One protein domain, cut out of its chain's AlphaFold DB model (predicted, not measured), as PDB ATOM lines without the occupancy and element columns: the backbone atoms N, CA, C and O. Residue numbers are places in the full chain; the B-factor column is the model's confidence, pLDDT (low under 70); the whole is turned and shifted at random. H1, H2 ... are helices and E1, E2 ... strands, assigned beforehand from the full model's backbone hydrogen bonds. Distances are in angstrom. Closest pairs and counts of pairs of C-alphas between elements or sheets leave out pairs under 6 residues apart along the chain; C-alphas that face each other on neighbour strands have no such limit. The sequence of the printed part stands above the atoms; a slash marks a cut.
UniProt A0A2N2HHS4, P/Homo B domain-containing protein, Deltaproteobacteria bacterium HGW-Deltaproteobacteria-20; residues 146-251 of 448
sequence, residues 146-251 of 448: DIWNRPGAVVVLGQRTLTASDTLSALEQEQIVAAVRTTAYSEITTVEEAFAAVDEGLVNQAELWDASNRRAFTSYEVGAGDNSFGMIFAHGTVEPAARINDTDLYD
ATOM      1  N   ASP A 146      50.146  75.304 137.948       90.25
ATOM      2  CA  ASP A 146      50.919  76.101 138.906       90.25
ATOM      3  C   ASP A 146      52.408  76.158 138.532       90.25
ATOM      4  O   ASP A 146      53.046  77.188 138.735       90.25
ATOM      5  N   ILE A 147      52.938  75.109 137.889       92.12
ATOM      6  CA  ILE A 147      54.307  75.070 137.341       92.12
ATOM      7  C   ILE A 147      54.537  76.206 136.333       92.12
ATOM      8  O   ILE A 147      55.643  76.735 136.208       92.12
ATOM      9  N   TRP A 148      53.488  76.574 135.600       87.81
ATOM     10  CA  TRP A 148      53.533  77.520 134.490       87.81
ATOM     11  C   TRP A 148      53.027  78.896 134.875       87.81
ATOM     12  O   TRP A 148      53.450  79.885 134.293       87.81
ATOM     13  N   ASN A 149      52.100  78.980 135.820       84.81
ATOM     14  CA  ASN A 149      51.346  80.200 136.075       84.81
ATOM     15  C   ASN A 149      51.679  80.823 137.425       84.81
ATOM     16  O   ASN A 149      51.224  81.929 137.697       84.81
ATOM     17  N   ARG A 150      52.499  80.165 138.256       82.12
ATOM     18  CA  ARG A 150      52.883  80.709 139.557       82.12
ATOM     19  C   ARG A 150      54.390  80.873 139.703       82.12
ATOM     20  O   ARG A 150      55.163  80.032 139.241       82.12
ATOM     21  N   PRO A 151      54.835  81.934 140.394       80.81
ATOM     22  CA  PRO A 151      56.195  81.977 140.897       80.81
ATOM     23  C   PRO A 151      56.380  80.838 141.911       80.81
ATOM     24  O   PRO A 151      55.637  80.722 142.878       80.81
ATOM     25  N   GLY A 152      57.398  80.004 141.713       86.50
ATOM     26  CA  GLY A 152      57.661  78.846 142.571       86.50
ATOM     27  C   GLY A 152      59.149  78.562 142.725       86.50
ATOM     28  O   GLY A 152      59.987  79.390 142.362       86.50
ATOM     29  N   ALA A 153      59.489  77.415 143.312       92.94
ATOM     30  CA  ALA A 153      60.854  76.879 143.309       92.94
ATOM     31  C   ALA A 153      61.169  76.070 142.044       92.94
ATOM     32  O   ALA A 153      62.339  75.823 141.756       92.94
ATOM     33  N   VAL A 154      60.143  75.650 141.304       96.44
ATOM     34  CA  VAL A 154      60.311  74.885 140.071       96.44
ATOM     35  C   VAL A 154      60.650  75.827 138.924       96.44
ATOM     36  O   VAL A 154      59.941  76.794 138.657       96.44
ATOM     37  N   VAL A 155      61.742  75.520 138.238       95.75
ATOM     38  CA  VAL A 155      62.201  76.204 137.036       95.75
ATOM     39  C   VAL A 155      61.993  75.276 135.852       95.75
ATOM     40  O   VAL A 155      62.425  74.123 135.864       95.75
ATOM     41  N   VAL A 156      61.355  75.787 134.807       94.56
ATOM     42  CA  VAL A 156      61.206  75.072 133.540       94.56
ATOM     43  C   VAL A 156      62.489  75.256 132.734       94.56
ATOM     44  O   VAL A 156      62.849  76.374 132.346       94.56
ATOM     45  N   LEU A 157      63.184  74.149 132.484       93.00
ATOM     46  CA  LEU A 157      64.433  74.147 131.723       93.00
ATOM     47  C   LEU A 157      64.189  73.982 130.222       93.00
ATOM     48  O   LEU A 157      64.867  74.625 129.421       93.00
ATOM     49  N   GLY A 158      63.187  73.186 129.849       90.12
ATOM     50  CA  GLY A 158      62.840  72.926 128.458       90.12
ATOM     51  C   GLY A 158      61.463  72.292 128.312       90.12
ATOM     52  O   GLY A 158      60.939  71.685 129.245       90.12
ATOM     53  N   GLN A 159      60.878  72.449 127.127       92.56
ATOM     54  CA  GLN A 159      59.588  71.872 126.760       92.56
ATOM     55  C   GLN A 159      59.630  71.396 125.314       92.56
ATOM     56  O   GLN A 159      60.265  72.024 124.465       92.56
ATOM     57  N   ARG A 160      58.908  70.314 125.026       93.69
ATOM     58  CA  ARG A 160      58.614  69.889 123.657       93.69
ATOM     59  C   ARG A 160      57.328  69.083 123.602       93.69
ATOM     60  O   ARG A 160      56.947  68.434 124.573       93.69
ATOM     61  N   THR A 161      56.707  69.082 122.434       96.75
ATOM     62  CA  THR A 161      55.574  68.211 122.129       96.75
ATOM     63  C   THR A 161      56.084  67.000 121.362       96.75
ATOM     64  O   THR A 161      56.816  67.145 120.386       96.75
ATOM     65  N   LEU A 162      55.715  65.814 121.831       97.31
ATOM     66  CA  LEU A 162      56.072  64.525 121.257       97.31
ATOM     67  C   LEU A 162      54.892  63.944 120.483       97.31
ATOM     68  O   LEU A 162      53.730  64.131 120.846       97.31
ATOM     69  N   THR A 163      55.221  63.184 119.448       96.94
ATOM     70  CA  THR A 163      54.311  62.464 118.562       96.94
ATOM     71  C   THR A 163      54.798  61.031 118.365       96.94
ATOM     72  O   THR A 163      55.968  60.711 118.584       96.94
ATOM     73  N   ALA A 164      53.940  60.172 117.814       94.69
ATOM     74  CA  ALA A 164      54.322  58.809 117.430       94.69
ATOM     75  C   ALA A 164      55.438  58.733 116.361       94.69
ATOM     76  O   ALA A 164      55.943  57.646 116.083       94.69
ATOM     77  N   SER A 165      55.800  59.853 115.720       95.50
ATOM     78  CA  SER A 165      56.867  59.907 114.710       95.50
ATOM     79  C   SER A 165      58.250  60.220 115.284       95.50
ATOM     80  O   SER A 165      59.255  60.032 114.591       95.50
ATOM     81  N   ASP A 166      58.309  60.670 116.537       96.81
ATOM     82  CA  ASP A 166      59.558  61.027 117.191       96.81
ATOM     83  C   ASP A 166      60.374  59.787 117.563       96.81
ATOM     84  O   ASP A 166      59.855  58.717 117.883       96.81
ATOM     85  N   THR A 167      61.699  59.923 117.529       96.06
ATOM     86  CA  THR A 167      62.591  58.878 118.036       96.06
ATOM     87  C   THR A 167      62.678  58.972 119.553       96.06
ATOM     88  O   THR A 167      63.304  59.884 120.083       96.06
ATOM     89  N   LEU A 168      62.066  57.999 120.227       96.75
ATOM     90  CA  LEU A 168      61.997  57.913 121.683       96.75
ATOM     91  C   LEU A 168      62.965  56.863 122.230       96.75
ATOM     92  O   LEU A 168      63.034  55.733 121.734       96.75
ATOM     93  N   SER A 169      63.668  57.209 123.301       96.62
ATOM     94  CA  SER A 169      64.417  56.257 124.116       96.62
ATOM     95  C   SER A 169      63.487  55.251 124.804       96.62
ATOM     96  O   SER A 169      62.293  55.491 124.973       96.62
ATOM     97  N   ALA A 170      64.037  54.114 125.240       97.69
ATOM     98  CA  ALA A 170      63.264  53.106 125.972       97.69
ATOM     99  C   ALA A 170      62.627  53.680 127.252       97.69
ATOM    100  O   ALA A 170      61.474  53.382 127.551       97.69
ATOM    101  N   LEU A 171      63.350  54.556 127.958       97.81
ATOM    102  CA  LEU A 171      62.840  55.220 129.153       97.81
ATOM    103  C   LEU A 171      61.656  56.141 128.832       97.81
ATOM    104  O   LEU A 171      60.649  56.091 129.528       97.81
ATOM    105  N   GLU A 172      61.751  56.950 127.773       97.56
ATOM    106  CA  GLU A 172      60.649  57.829 127.360       97.56
ATOM    107  C   GLU A 172      59.402  57.025 126.994       97.56
ATOM    108  O   GLU A 172      58.300  57.389 127.392       97.56
ATOM    109  N   GLN A 173      59.562  55.900 126.292       97.81
ATOM    110  CA  GLN A 173      58.441  55.016 125.965       97.81
ATOM    111  C   GLN A 173      57.760  54.481 127.233       97.81
ATOM    112  O   GLN A 173      56.534  54.527 127.337       97.81
ATOM    113  N   GLU A 174      58.539  54.022 128.218       97.75
ATOM    114  CA  GLU A 174      58.009  53.550 129.502       97.75
ATOM    115  C   GLU A 174      57.298  54.665 130.283       97.75
ATOM    116  O   GLU A 174      56.197  54.452 130.799       97.75
ATOM    117  N   GLN A 175      57.885  55.865 130.336       97.94
ATOM    118  CA  GLN A 175      57.308  57.023 131.021       97.94
ATOM    119  C   GLN A 175      56.010  57.503 130.357       97.94
ATOM    120  O   GLN A 175      55.043  57.773 131.065       97.94
ATOM    121  N   ILE A 176      55.951  57.557 129.021       97.38
ATOM    122  CA  ILE A 176      54.741  57.939 128.275       97.38
ATOM    123  C   ILE A 176      53.623  56.927 128.524       97.38
ATOM    124  O   ILE A 176      52.509  57.320 128.860       97.38
ATOM    125  N   VAL A 177      53.907  55.623 128.435       96.81
ATOM    126  CA  VAL A 177      52.910  54.583 128.737       96.81
ATOM    127  C   VAL A 177      52.400  54.722 130.170       96.81
ATOM    128  O   VAL A 177      51.193  54.668 130.407       96.81
ATOM    129  N   ALA A 178      53.298  54.935 131.132       95.81
ATOM    130  CA  ALA A 178      52.922  55.136 132.524       95.81
ATOM    131  C   ALA A 178      52.076  56.408 132.718       95.81
ATOM    132  O   ALA A 178      51.084  56.360 133.445       95.81
ATOM    133  N   ALA A 179      52.419  57.515 132.052       95.31
ATOM    134  CA  ALA A 179      51.672  58.768 132.105       95.31
ATOM    135  C   ALA A 179      50.269  58.619 131.502       95.31
ATOM    136  O   ALA A 179      49.293  58.992 132.144       95.31
ATOM    137  N   VAL A 180      50.125  57.993 130.331       94.12
ATOM    138  CA  VAL A 180      48.806  57.802 129.702       94.12
ATOM    139  C   VAL A 180      47.930  56.835 130.501       94.12
ATOM    140  O   VAL A 180      46.725  57.044 130.594       94.12
ATOM    141  N   ARG A 181      48.502  55.834 131.183       92.69
ATOM    142  CA  ARG A 181      47.748  54.949 132.095       92.69
ATOM    143  C   ARG A 181      47.083  55.663 133.276       92.69
ATOM    144  O   ARG A 181      46.266  55.043 133.950       92.69
ATOM    145  N   THR A 182      47.437  56.920 133.550       86.56
ATOM    146  CA  THR A 182      46.767  57.737 134.579       86.56
ATOM    147  C   THR A 182      45.385  58.227 134.147       86.56
ATOM    148  O   THR A 182      44.584  58.610 134.994       86.56
ATOM    149  N   THR A 183      45.091  58.168 132.845       83.00
ATOM    150  CA  THR A 183      43.762  58.411 132.272       83.00
ATOM    151  C   THR A 183      42.817  57.222 132.534       83.00
ATOM    152  O   THR A 183      43.157  56.250 133.211       83.00
ATOM    153  N   ALA A 184      41.633  57.228 131.912       76.06
ATOM    154  CA  ALA A 184      40.733  56.072 131.884       76.06
ATOM    155  C   ALA A 184      41.307  54.830 131.154       76.06
ATOM    156  O   ALA A 184      40.684  53.766 131.175       76.06
ATOM    157  N   TYR A 185      42.474  54.933 130.509       79.44
ATOM    158  CA  TYR A 185      43.071  53.880 129.683       79.44
ATOM    159  C   TYR A 185      44.137  53.048 130.422       79.44
ATOM    160  O   TYR A 185      45.296  52.968 130.009       79.44
ATOM    161  N   SER A 186      43.756  52.360 131.501       80.00
ATOM    162  CA  SER A 186      44.693  51.564 132.319       80.00
ATOM    163  C   SER A 186      45.324  50.358 131.602       80.00
ATOM    164  O   SER A 186      46.333  49.827 132.065       80.00
ATOM    165  N   GLU A 187      44.735  49.911 130.490       88.44
ATOM    166  CA  GLU A 187      45.137  48.703 129.749       88.44
ATOM    167  C   GLU A 187      46.235  48.947 128.698       88.44
ATOM    168  O   GLU A 187      46.737  47.992 128.113       88.44
ATOM    169  N   ILE A 188      46.623  50.201 128.443       90.19
ATOM    170  CA  ILE A 188      47.650  50.540 127.441       90.19
ATOM    171  C   ILE A 188      48.975  49.891 127.823       90.19
ATOM    172  O   ILE A 188      49.401  50.001 128.967       90.19
ATOM    173  N   THR A 189      49.652  49.217 126.899       92.31
ATOM    174  CA  THR A 189      50.933  48.537 127.180       92.31
ATOM    175  C   THR A 189      52.074  48.979 126.284       92.31
ATOM    176  O   THR A 189      53.228  48.737 126.643       92.31
ATOM    177  N   THR A 190      51.783  49.641 125.164       95.19
ATOM    178  CA  THR A 190      52.802  50.129 124.230       95.19
ATOM    179  C   THR A 190      52.698  51.631 124.009       95.19
ATOM    180  O   THR A 190      51.660  52.250 124.247       95.19
ATOM    181  N   VAL A 191      53.796  52.235 123.552       96.06
ATOM    182  CA  VAL A 191      53.845  53.675 123.282       96.06
ATOM    183  C   VAL A 191      52.969  54.056 122.083       96.06
ATOM    184  O   VAL A 191      52.373  55.127 122.062       96.06
ATOM    185  N   GLU A 192      52.814  53.159 121.107       95.00
ATOM    186  CA  GLU A 192      51.926  53.366 119.961       95.00
ATOM    187  C   GLU A 192      50.458  53.405 120.394       95.00
ATOM    188  O   GLU A 192      49.703  54.258 119.932       95.00
ATOM    189  N   GLU A 193      50.062  52.511 121.308       94.75
ATOM    190  CA  GLU A 193      48.735  52.540 121.932       94.75
ATOM    191  C   GLU A 193      48.534  53.824 122.744       94.75
ATOM    192  O   GLU A 193      47.456  54.413 122.691       94.75
ATOM    193  N   ALA A 194      49.576  54.283 123.448       95.00
ATOM    194  CA  ALA A 194      49.546  55.518 124.224       95.00
ATOM    195  C   ALA A 194      49.261  56.743 123.342       95.00
ATOM    196  O   ALA A 194      48.308  57.472 123.605       95.00
ATOM    197  N   PHE A 195      50.010  56.931 122.249       95.88
ATOM    198  CA  PHE A 195      49.761  58.034 121.312       95.88
ATOM    199  C   PHE A 195      48.418  57.920 120.588       95.88
ATOM    200  O   PHE A 195      47.817  58.933 120.260       95.88
ATOM    201  N   ALA A 196      47.923  56.709 120.327       93.38
ATOM    202  CA  ALA A 196      46.617  56.533 119.693       93.38
ATOM    203  C   ALA A 196      45.434  56.869 120.622       93.38
ATOM    204  O   ALA A 196      44.319  57.050 120.133       93.38
ATOM    205  N   ALA A 197      45.660  56.900 121.938       91.12
ATOM    206  CA  ALA A 197      44.623  57.108 122.943       91.12
ATOM    207  C   ALA A 197      44.471  58.569 123.395       91.12
ATOM    208  O   ALA A 197      43.421  58.918 123.926       91.12
ATOM    209  N   VAL A 198      45.503  59.395 123.214       91.69
ATOM    210  CA  VAL A 198      45.521  60.799 123.655       91.69
ATOM    211  C   VAL A 198      45.063  61.740 122.549       91.69
ATOM    212  O   VAL A 198      45.183  61.426 121.359       91.69
ATOM    213  N   ASP A 199      44.556  62.908 122.932       90.00
ATOM    214  CA  ASP A 199      44.051  63.875 121.967       90.00
ATOM    215  C   ASP A 199      45.149  64.349 121.016       90.00
ATOM    216  O   ASP A 199      46.291  64.606 121.399       90.00
ATOM    217  N   GLU A 200      44.791  64.402 119.732       91.81
ATOM    218  CA  GLU A 200      45.681  64.780 118.626       91.81
ATOM    219  C   GLU A 200      46.951  63.914 118.490       91.81
ATOM    220  O   GLU A 200      47.795  64.178 117.632       91.81
ATOM    221  N   GLY A 201      47.081  62.841 119.280       93.94
ATOM    222  CA  GLY A 201      48.299  62.042 119.363       93.94
ATOM    223  C   GLY A 201      49.501  62.827 119.885       93.94
ATOM    224  O   GLY A 201      50.629  62.544 119.469       93.94
ATOM    225  N   LEU A 202      49.261  63.816 120.752       95.81
ATOM    226  CA  LEU A 202      50.280  64.707 121.299       95.81
ATOM    227  C   LEU A 202      50.540  64.419 122.779       95.81
ATOM    228  O   LEU A 202      49.618  64.243 123.573       95.81
ATOM    229  N   VAL A 203      51.818  64.409 123.154       96.75
ATOM    230  CA  VAL A 203      52.262  64.333 124.553       96.75
ATOM    231  C   VAL A 203      53.189  65.507 124.830       96.75
ATOM    232  O   VAL A 203      54.221  65.653 124.176       96.75
ATOM    233  N   ASN A 204      52.854  66.339 125.809       96.81
ATOM    234  CA  ASN A 204      53.694  67.453 126.225       96.81
ATOM    235  C   ASN A 204      54.724  66.961 127.239       96.81
ATOM    236  O   ASN A 204      54.375  66.474 128.311       96.81
ATOM    237  N   GLN A 205      56.005  67.089 126.904       97.44
ATOM    238  CA  GLN A 205      57.104  66.802 127.816       97.44
ATOM    239  C   GLN A 205      57.707  68.113 128.322       97.44
ATOM    240  O   GLN A 205      57.970  69.028 127.536       97.44
ATOM    241  N   ALA A 206      58.004  68.176 129.619       96.81
ATOM    242  CA  ALA A 206      58.798  69.259 130.186       96.81
ATOM    243  C   ALA A 206      59.913  68.761 131.101       96.81
ATOM    244  O   ALA A 206      59.705  67.858 131.915       96.81
ATOM    245  N   GLU A 207      61.073  69.405 131.000       96.75
ATOM    246  CA  GLU A 207      62.157  69.290 131.969       96.75
ATOM    247  C   GLU A 207      61.990  70.335 133.063       96.75
ATOM    248  O   GLU A 207      61.934  71.542 132.804       96.75
ATOM    249  N   LEU A 208      61.923  69.847 134.296       97.75
ATOM    250  CA  LEU A 208      61.645  70.642 135.478       97.75
ATOM    251  C   LEU A 208      62.827  70.547 136.439       97.75
ATOM    252  O   LEU A 208      63.396  69.475 136.654       97.75
ATOM    253  N   TRP A 209      63.164  71.667 137.059       97.62
ATOM    254  CA  TRP A 209      64.191  71.750 138.082       97.62
ATOM    255  C   TRP A 209      63.611  72.321 139.363       97.62
ATOM    256  O   TRP A 209      63.257  73.493 139.418       97.62
ATOM    257  N   ASP A 210      63.538  71.504 140.404       97.69
ATOM    258  CA  ASP A 210      63.275  71.983 141.752       97.69
ATOM    259  C   ASP A 210      64.542  72.654 142.292       97.69
ATOM    260  O   ASP A 210      65.468  71.980 142.750       97.69
ATOM    261  N   ALA A 211      64.574  73.986 142.262       97.00
ATOM    262  CA  ALA A 211      65.683  74.763 142.798       97.00
ATOM    263  C   ALA A 211      65.726  74.784 144.338       97.00
ATOM    264  O   ALA A 211      66.754  75.154 144.897       97.00
ATOM    265  N   SER A 212      64.660  74.368 145.036       97.00
ATOM    266  CA  SER A 212      64.641  74.312 146.507       97.00
ATOM    267  C   SER A 212      65.397  73.104 147.069       97.00
ATOM    268  O   SER A 212      66.028  73.215 148.122       97.00
ATOM    269  N   ASN A 213      65.372  71.966 146.361       96.06
ATOM    270  CA  ASN A 213      66.133  70.755 146.709       96.06
ATOM    271  C   ASN A 213      67.262  70.420 145.727       96.06
ATOM    272  O   ASN A 213      67.983  69.447 145.949       96.06
ATOM    273  N   ARG A 214      67.396  71.180 144.636       96.00
ATOM    274  CA  ARG A 214      68.315  70.905 143.522       96.00
ATOM    275  C   ARG A 214      68.091  69.521 142.908       96.00
ATOM    276  O   ARG A 214      69.005  68.703 142.808       96.00
ATOM    277  N   ARG A 215      66.839  69.242 142.533       97.06
ATOM    278  CA  ARG A 215      66.420  67.956 141.954       97.06
ATOM    279  C   ARG A 215      65.795  68.158 140.582       97.06
ATOM    280  O   ARG A 215      64.949  69.028 140.395       97.06
ATOM    281  N   ALA A 216      66.186  67.314 139.635       97.75
ATOM    282  CA  ALA A 216      65.624  67.312 138.294       97.75
ATOM    283  C   ALA A 216      64.443  66.345 138.176       97.75
ATOM    284  O   ALA A 216      64.457  65.241 138.732       97.75
ATOM    285  N   PHE A 217      63.458  66.746 137.379       98.56
ATOM    286  CA  PHE A 217      62.266  65.974 137.065       98.56
ATOM    287  C   PHE A 217      61.928  66.079 135.578       98.56
ATOM    288  O   PHE A 217      62.328  67.017 134.886       98.56
ATOM    289  N   THR A 218      61.150  65.118 135.094       98.38
ATOM    290  CA  THR A 218      60.570  65.150 133.752       98.38
ATOM    291  C   THR A 218      59.076  64.905 133.874       98.38
ATOM    292  O   THR A 218      58.661  63.909 134.463       98.38
ATOM    293  N   SER A 219      58.268  65.815 133.337       98.06
ATOM    294  CA  SER A 219      56.815  65.648 133.272       98.06
ATOM    295  C   SER A 219      56.378  65.232 131.877       98.06
ATOM    296  O   SER A 219      56.969  65.676 130.894       98.06
ATOM    297  N   TYR A 220      55.346  64.397 131.826       97.94
ATOM    298  CA  TYR A 220      54.589  64.079 130.625       97.94
ATOM    299  C   TYR A 220      53.130  64.377 130.913       97.94
ATOM    300  O   TYR A 220      52.556  63.777 131.823       97.94
ATOM    301  N   GLU A 221      52.560  65.297 130.151       96.81
ATOM    302  CA  GLU A 221      51.159  65.685 130.204       96.81
ATOM    303  C   GLU A 221      50.485  65.353 128.872       96.81
ATOM    304  O   GLU A 221      51.099  65.426 127.804       96.81
ATOM    305  N   VAL A 222      49.235  64.913 128.957       94.44
ATOM    306  CA  VAL A 222      48.405  64.538 127.819       94.44
ATOM    307  C   VAL A 222      47.005  65.105 127.995       94.44
ATOM    308  O   VAL A 222      46.424  65.015 129.079       94.44
ATOM    309  N   GLY A 223      46.459  65.633 126.904       90.25
ATOM    310  CA  GLY A 223      45.062  66.039 126.837       90.25
ATOM    311  C   GLY A 223      44.146  64.833 126.631       90.25
ATOM    312  O   GLY A 223      44.427  63.957 125.803       90.25
ATOM    313  N   ALA A 224      43.051  64.794 127.386       79.69
ATOM    314  CA  ALA A 224      41.911  63.928 127.113       79.69
ATOM    315  C   ALA A 224      40.610  64.692 127.406       79.69
ATOM    316  O   ALA A 224      40.128  64.730 128.539       79.69
ATOM    317  N   GLY A 225      40.045  65.304 126.367       79.50
ATOM    318  CA  GLY A 225      38.965  66.276 126.464       79.50
ATOM    319  C   GLY A 225      39.471  67.645 126.921       79.50
ATOM    320  O   GLY A 225      40.443  68.178 126.395       79.50
ATOM    321  N   ASP A 226      38.782  68.226 127.896       78.56
ATOM    322  CA  ASP A 226      39.150  69.467 128.586       78.56
ATOM    323  C   ASP A 226      40.119  69.249 129.760       78.56
ATOM    324  O   ASP A 226      40.512  70.209 130.421       78.56
ATOM    325  N   ASN A 227      40.543  68.003 129.978       85.06
ATOM    326  CA  ASN A 227      41.308  67.599 131.146       85.06
ATOM    327  C   ASN A 227      42.757  67.253 130.788       85.06
ATOM    328  O   ASN A 227      43.026  66.564 129.797       85.06
ATOM    329  N   SER A 228      43.677  67.655 131.665       90.81
ATOM    330  CA  SER A 228      45.082  67.246 131.627       90.81
ATOM    331  C   SER A 228      45.318  66.027 132.516       90.81
ATOM    332  O   SER A 228      44.944  66.010 133.692       90.81
ATOM    333  N   PHE A 229      45.993  65.021 131.969       94.88
ATOM    334  CA  PHE A 229      46.436  63.820 132.680       94.88
ATOM    335  C   PHE A 229      47.929  63.608 132.477       94.88
ATOM    336  O   PHE A 229      48.525  64.161 131.558       94.88
ATOM    337  N   GLY A 230      48.548  62.772 133.304       96.56
ATOM    338  CA  GLY A 230      49.951  62.438 133.126       96.56
ATOM    339  C   GLY A 230      50.705  62.198 134.419       96.56
ATOM    340  O   GLY A 230      50.144  61.841 135.456       96.56
ATOM    341  N   MET A 231      52.023  62.353 134.353       97.69
ATOM    342  CA  MET A 231      52.899  62.036 135.474       97.69
ATOM    343  C   MET A 231      54.198  62.830 135.427       97.69
ATOM    344  O   MET A 231      54.768  63.079 134.365       97.69
ATOM    345  N   ILE A 232      54.671  63.201 136.613       98.56
ATOM    346  CA  ILE A 232      55.988  63.780 136.846       98.56
ATOM    347  C   ILE A 232      56.873  62.679 137.419       98.56
ATOM    348  O   ILE A 232      56.494  62.027 138.391       98.56
ATOM    349  N   PHE A 233      58.049  62.480 136.835       98.62
ATOM    350  CA  PHE A 233      59.032  61.487 137.256       98.62
ATOM    351  C   PHE A 233      60.296  62.160 137.768       98.62
ATOM    352  O   PHE A 233      60.673  63.230 137.282       98.62
ATOM    353  N   ALA A 234      61.001  61.505 138.690       98.44
ATOM    354  CA  ALA A 234      62.402  61.836 138.923       98.44
ATOM    355  C   ALA A 234      63.183  61.692 137.603       98.44
ATOM    356  O   ALA A 234      62.989  60.735 136.849       98.44
ATOM    357  N   HIS A 235      64.031  62.672 137.287       97.62
ATOM    358  CA  HIS A 235      64.703  62.712 135.991       97.62
ATOM    359  C   HIS A 235      65.542  61.451 135.746       97.62
ATOM    360  O   HIS A 235      66.263  60.984 136.629       97.62
ATOM    361  N   GLY A 236      65.462  60.909 134.530       97.31
ATOM    362  CA  GLY A 236      66.210  59.712 134.143       97.31
ATOM    363  C   GLY A 236      65.698  58.401 134.755       97.31
ATOM    364  O   GLY A 236      66.386  57.386 134.649       97.31
ATOM    365  N   THR A 237      64.516  58.385 135.386       97.94
ATOM    366  CA  THR A 237      63.932  57.177 135.993       97.94
ATOM    367  C   THR A 237      62.429  57.052 135.712       97.94
ATOM    368  O   THR A 237      61.792  57.966 135.199       97.94
ATOM    369  N   VAL A 238      61.840  55.905 136.061       97.44
ATOM    370  CA  VAL A 238      60.378  55.689 136.071       97.44
ATOM    371  C   VAL A 238      59.768  55.895 137.464       97.44
ATOM    372  O   VAL A 238      58.639  55.482 137.720       97.44
ATOM    373  N   GLU A 239      60.518  56.489 138.395       97.81
ATOM    374  CA  GLU A 239      60.050  56.736 139.758       97.81
ATOM    375  C   GLU A 239      59.097  57.942 139.776       97.81
ATOM    376  O   GLU A 239      59.516  59.049 139.418       97.81
ATOM    377  N   PRO A 240      57.824  57.759 140.171       97.44
ATOM    378  CA  PRO A 240      56.849  58.838 140.173       97.44
ATOM    379  C   PRO A 240      57.136  59.849 141.289       97.44
ATOM    380  O   PRO A 240      57.379  59.485 142.441       97.44
ATOM    381  N   ALA A 241      57.053  61.129 140.939       98.12
ATOM    382  CA  ALA A 241      57.150  62.271 141.840       98.12
ATOM    383  C   ALA A 241      55.775  62.884 142.154       98.12
ATOM    384  O   ALA A 241      55.531  63.296 143.287       98.12
ATOM    385  N   ALA A 242      54.885  62.934 141.157       97.94
ATOM    386  CA  ALA A 242      53.483  63.336 141.286       97.94
ATOM    387  C   ALA A 242      52.669  62.802 140.094       97.94
ATOM    388  O   ALA A 242      53.207  62.628 138.996       97.94
ATOM    389  N   ARG A 243      51.372  62.564 140.292       97.31
ATOM    390  CA  ARG A 243      50.424  62.207 139.226       97.31
ATOM    391  C   ARG A 243      49.594  63.428 138.841       97.31
ATOM    392  O   ARG A 243      49.088  64.101 139.727       97.31
ATOM    393  N   ILE A 244      49.407  63.650 137.544       96.38
ATOM    394  CA  ILE A 244      48.495  64.659 137.000       96.38
ATOM    395  C   ILE A 244      47.179  63.950 136.672       96.38
ATOM    396  O   ILE A 244      47.179  62.954 135.944       96.38
ATOM    397  N   ASN A 245      46.069  64.416 137.226       93.88
ATOM    398  CA  ASN A 245      44.752  63.857 136.939       93.88
ATOM    399  C   ASN A 245      43.711  64.963 137.025       93.88
ATOM    400  O   ASN A 245      43.530  65.521 138.098       93.88
ATOM    401  N   ASP A 246      43.047  65.249 135.910       91.31
ATOM    402  CA  ASP A 246      42.088  66.347 135.817       91.31
ATOM    403  C   ASP A 246      42.695  67.679 136.279       91.31
ATOM    404  O   ASP A 246      42.151  68.390 137.114       91.31
ATOM    405  N   THR A 247      43.896  67.988 135.773       91.06
ATOM    406  CA  THR A 247      44.660  69.204 136.114       91.06
ATOM    407  C   THR A 247      45.240  69.229 137.540       91.06
ATOM    408  O   THR A 247      46.269  69.871 137.754       91.06
ATOM    409  N   ASP A 248      44.673  68.492 138.493       92.81
ATOM    410  CA  ASP A 248      45.186  68.363 139.860       92.81
ATOM    411  C   ASP A 248      46.478  67.534 139.931       92.81
ATOM    412  O   ASP A 248      46.704  66.591 139.157       92.81
ATOM    413  N   LEU A 249      47.296  67.828 140.944       94.31
ATOM    414  CA  LEU A 249      48.454  67.026 141.321       94.31
ATOM    415  C   LEU A 249      48.142  66.135 142.530       94.31
ATOM    416  O   LEU A 249      47.891  66.599 143.639       94.31
ATOM    417  N   TYR A 250      48.236  64.823 142.323       94.62
ATOM    418  CA  TYR A 250      48.048  63.795 143.346       94.62
ATOM    419  C   TYR A 250      49.353  63.083 143.686       94.62
ATOM    420  O   TYR A 250      50.303  63.067 142.902       94.62
ATOM    421  N   ASP A 251      49.365  62.420 144.845       94.69
ATOM    422  CA  ASP A 251      50.451  61.544 145.301       94.69
ATOM    423  C   ASP A 251      51.836  62.215 145.264       94.69
ATOM    424  O   ASP A 251      52.856  61.549 145.078       94.69
TER     425      ASP A 251
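Overview. This is residues 146 to 251 of the 448 residues of the protein "P/Homo B domain-containing protein" of Deltaproteobacteria bacterium HGW-Deltaproteobacteria-20 (UniProt A0A2N2HHS4). A twisted, curled sheet of six strands has helix H2 packed on E3 and E4 on one face, with the shorter H3 beside H2. H1, a short helix at the first printed residues, only grazes the sheet. The 106 printed residues hold three named helices and six named strands, in the order H1 E1 H2 H3 E2 E3 E4 E5 E6; the sheet runs E1 E2 E3 E4 E5 E6, antiparallel throughout, and the class is mixed. The whole is compact, with a radius of gyration of the C-alphas of 13.0 A and spans of 36 by 29 by 22 A.

Arrangement. H1, residues 146 to 149, comes closest to E1, residues 154 to 162, at the C-alphas of Ile 147 and Val 154, 6.6 A apart. E1, an edge strand, bends by 64 degrees at residue 157. H2, residues 170 to 180, is on the sheet at a height of 8.5 A, making two layers, a helix on one face of a sheet. Its closest C-alphas to E4, residues 227 to 234, are Ala 179 and Gly 230, 4.2 A apart. H3, residues 191 to 197, touches H2 at a shallow tilt of 24 degrees, the same way, closest at the C-alphas of Gln 173 and Val 191, 5.5 A. E2, residues 203 to 210, E3, residues 215 to 224, E4, E5, residues 240 to 245, and E6, residues 248 to 250, form a meander, each strand the antiparallel neighbour of the one before. Within hydrogen-bond range are N 157 and O 207 of E1 and E2, 2.9 A; N 206 and O 219 of E2 and E3, 3.0 A; N 222 and O 229 of E3 and E4, 2.8 A; N 230 and O 244 of E4 and E5, 3.0 A; and N 243 and O 250 of E5 and E6, 2.9 A. In H2 and H3 every O i to N i+4 pair is within hydrogen-bond range; H1 is too short for one.

Along the chain. H1 begins at C-alpha 146 (50.919, 76.101, 138.906), and E6 ends at C-alpha 250 (48.048, 63.795, 143.346). From first to last C-alpha E3 measures 28.9 A, E4 23.2 A, E1 21.9 A, E2 21.8 A and H2 15.7 A.

Size, cuts and confidence. The C-alphas farthest apart are those of Ala 196 and Ser 212, 36.9 A. The printed part has no cut, no link is long, and no printed residue is under 70 in pLDDT.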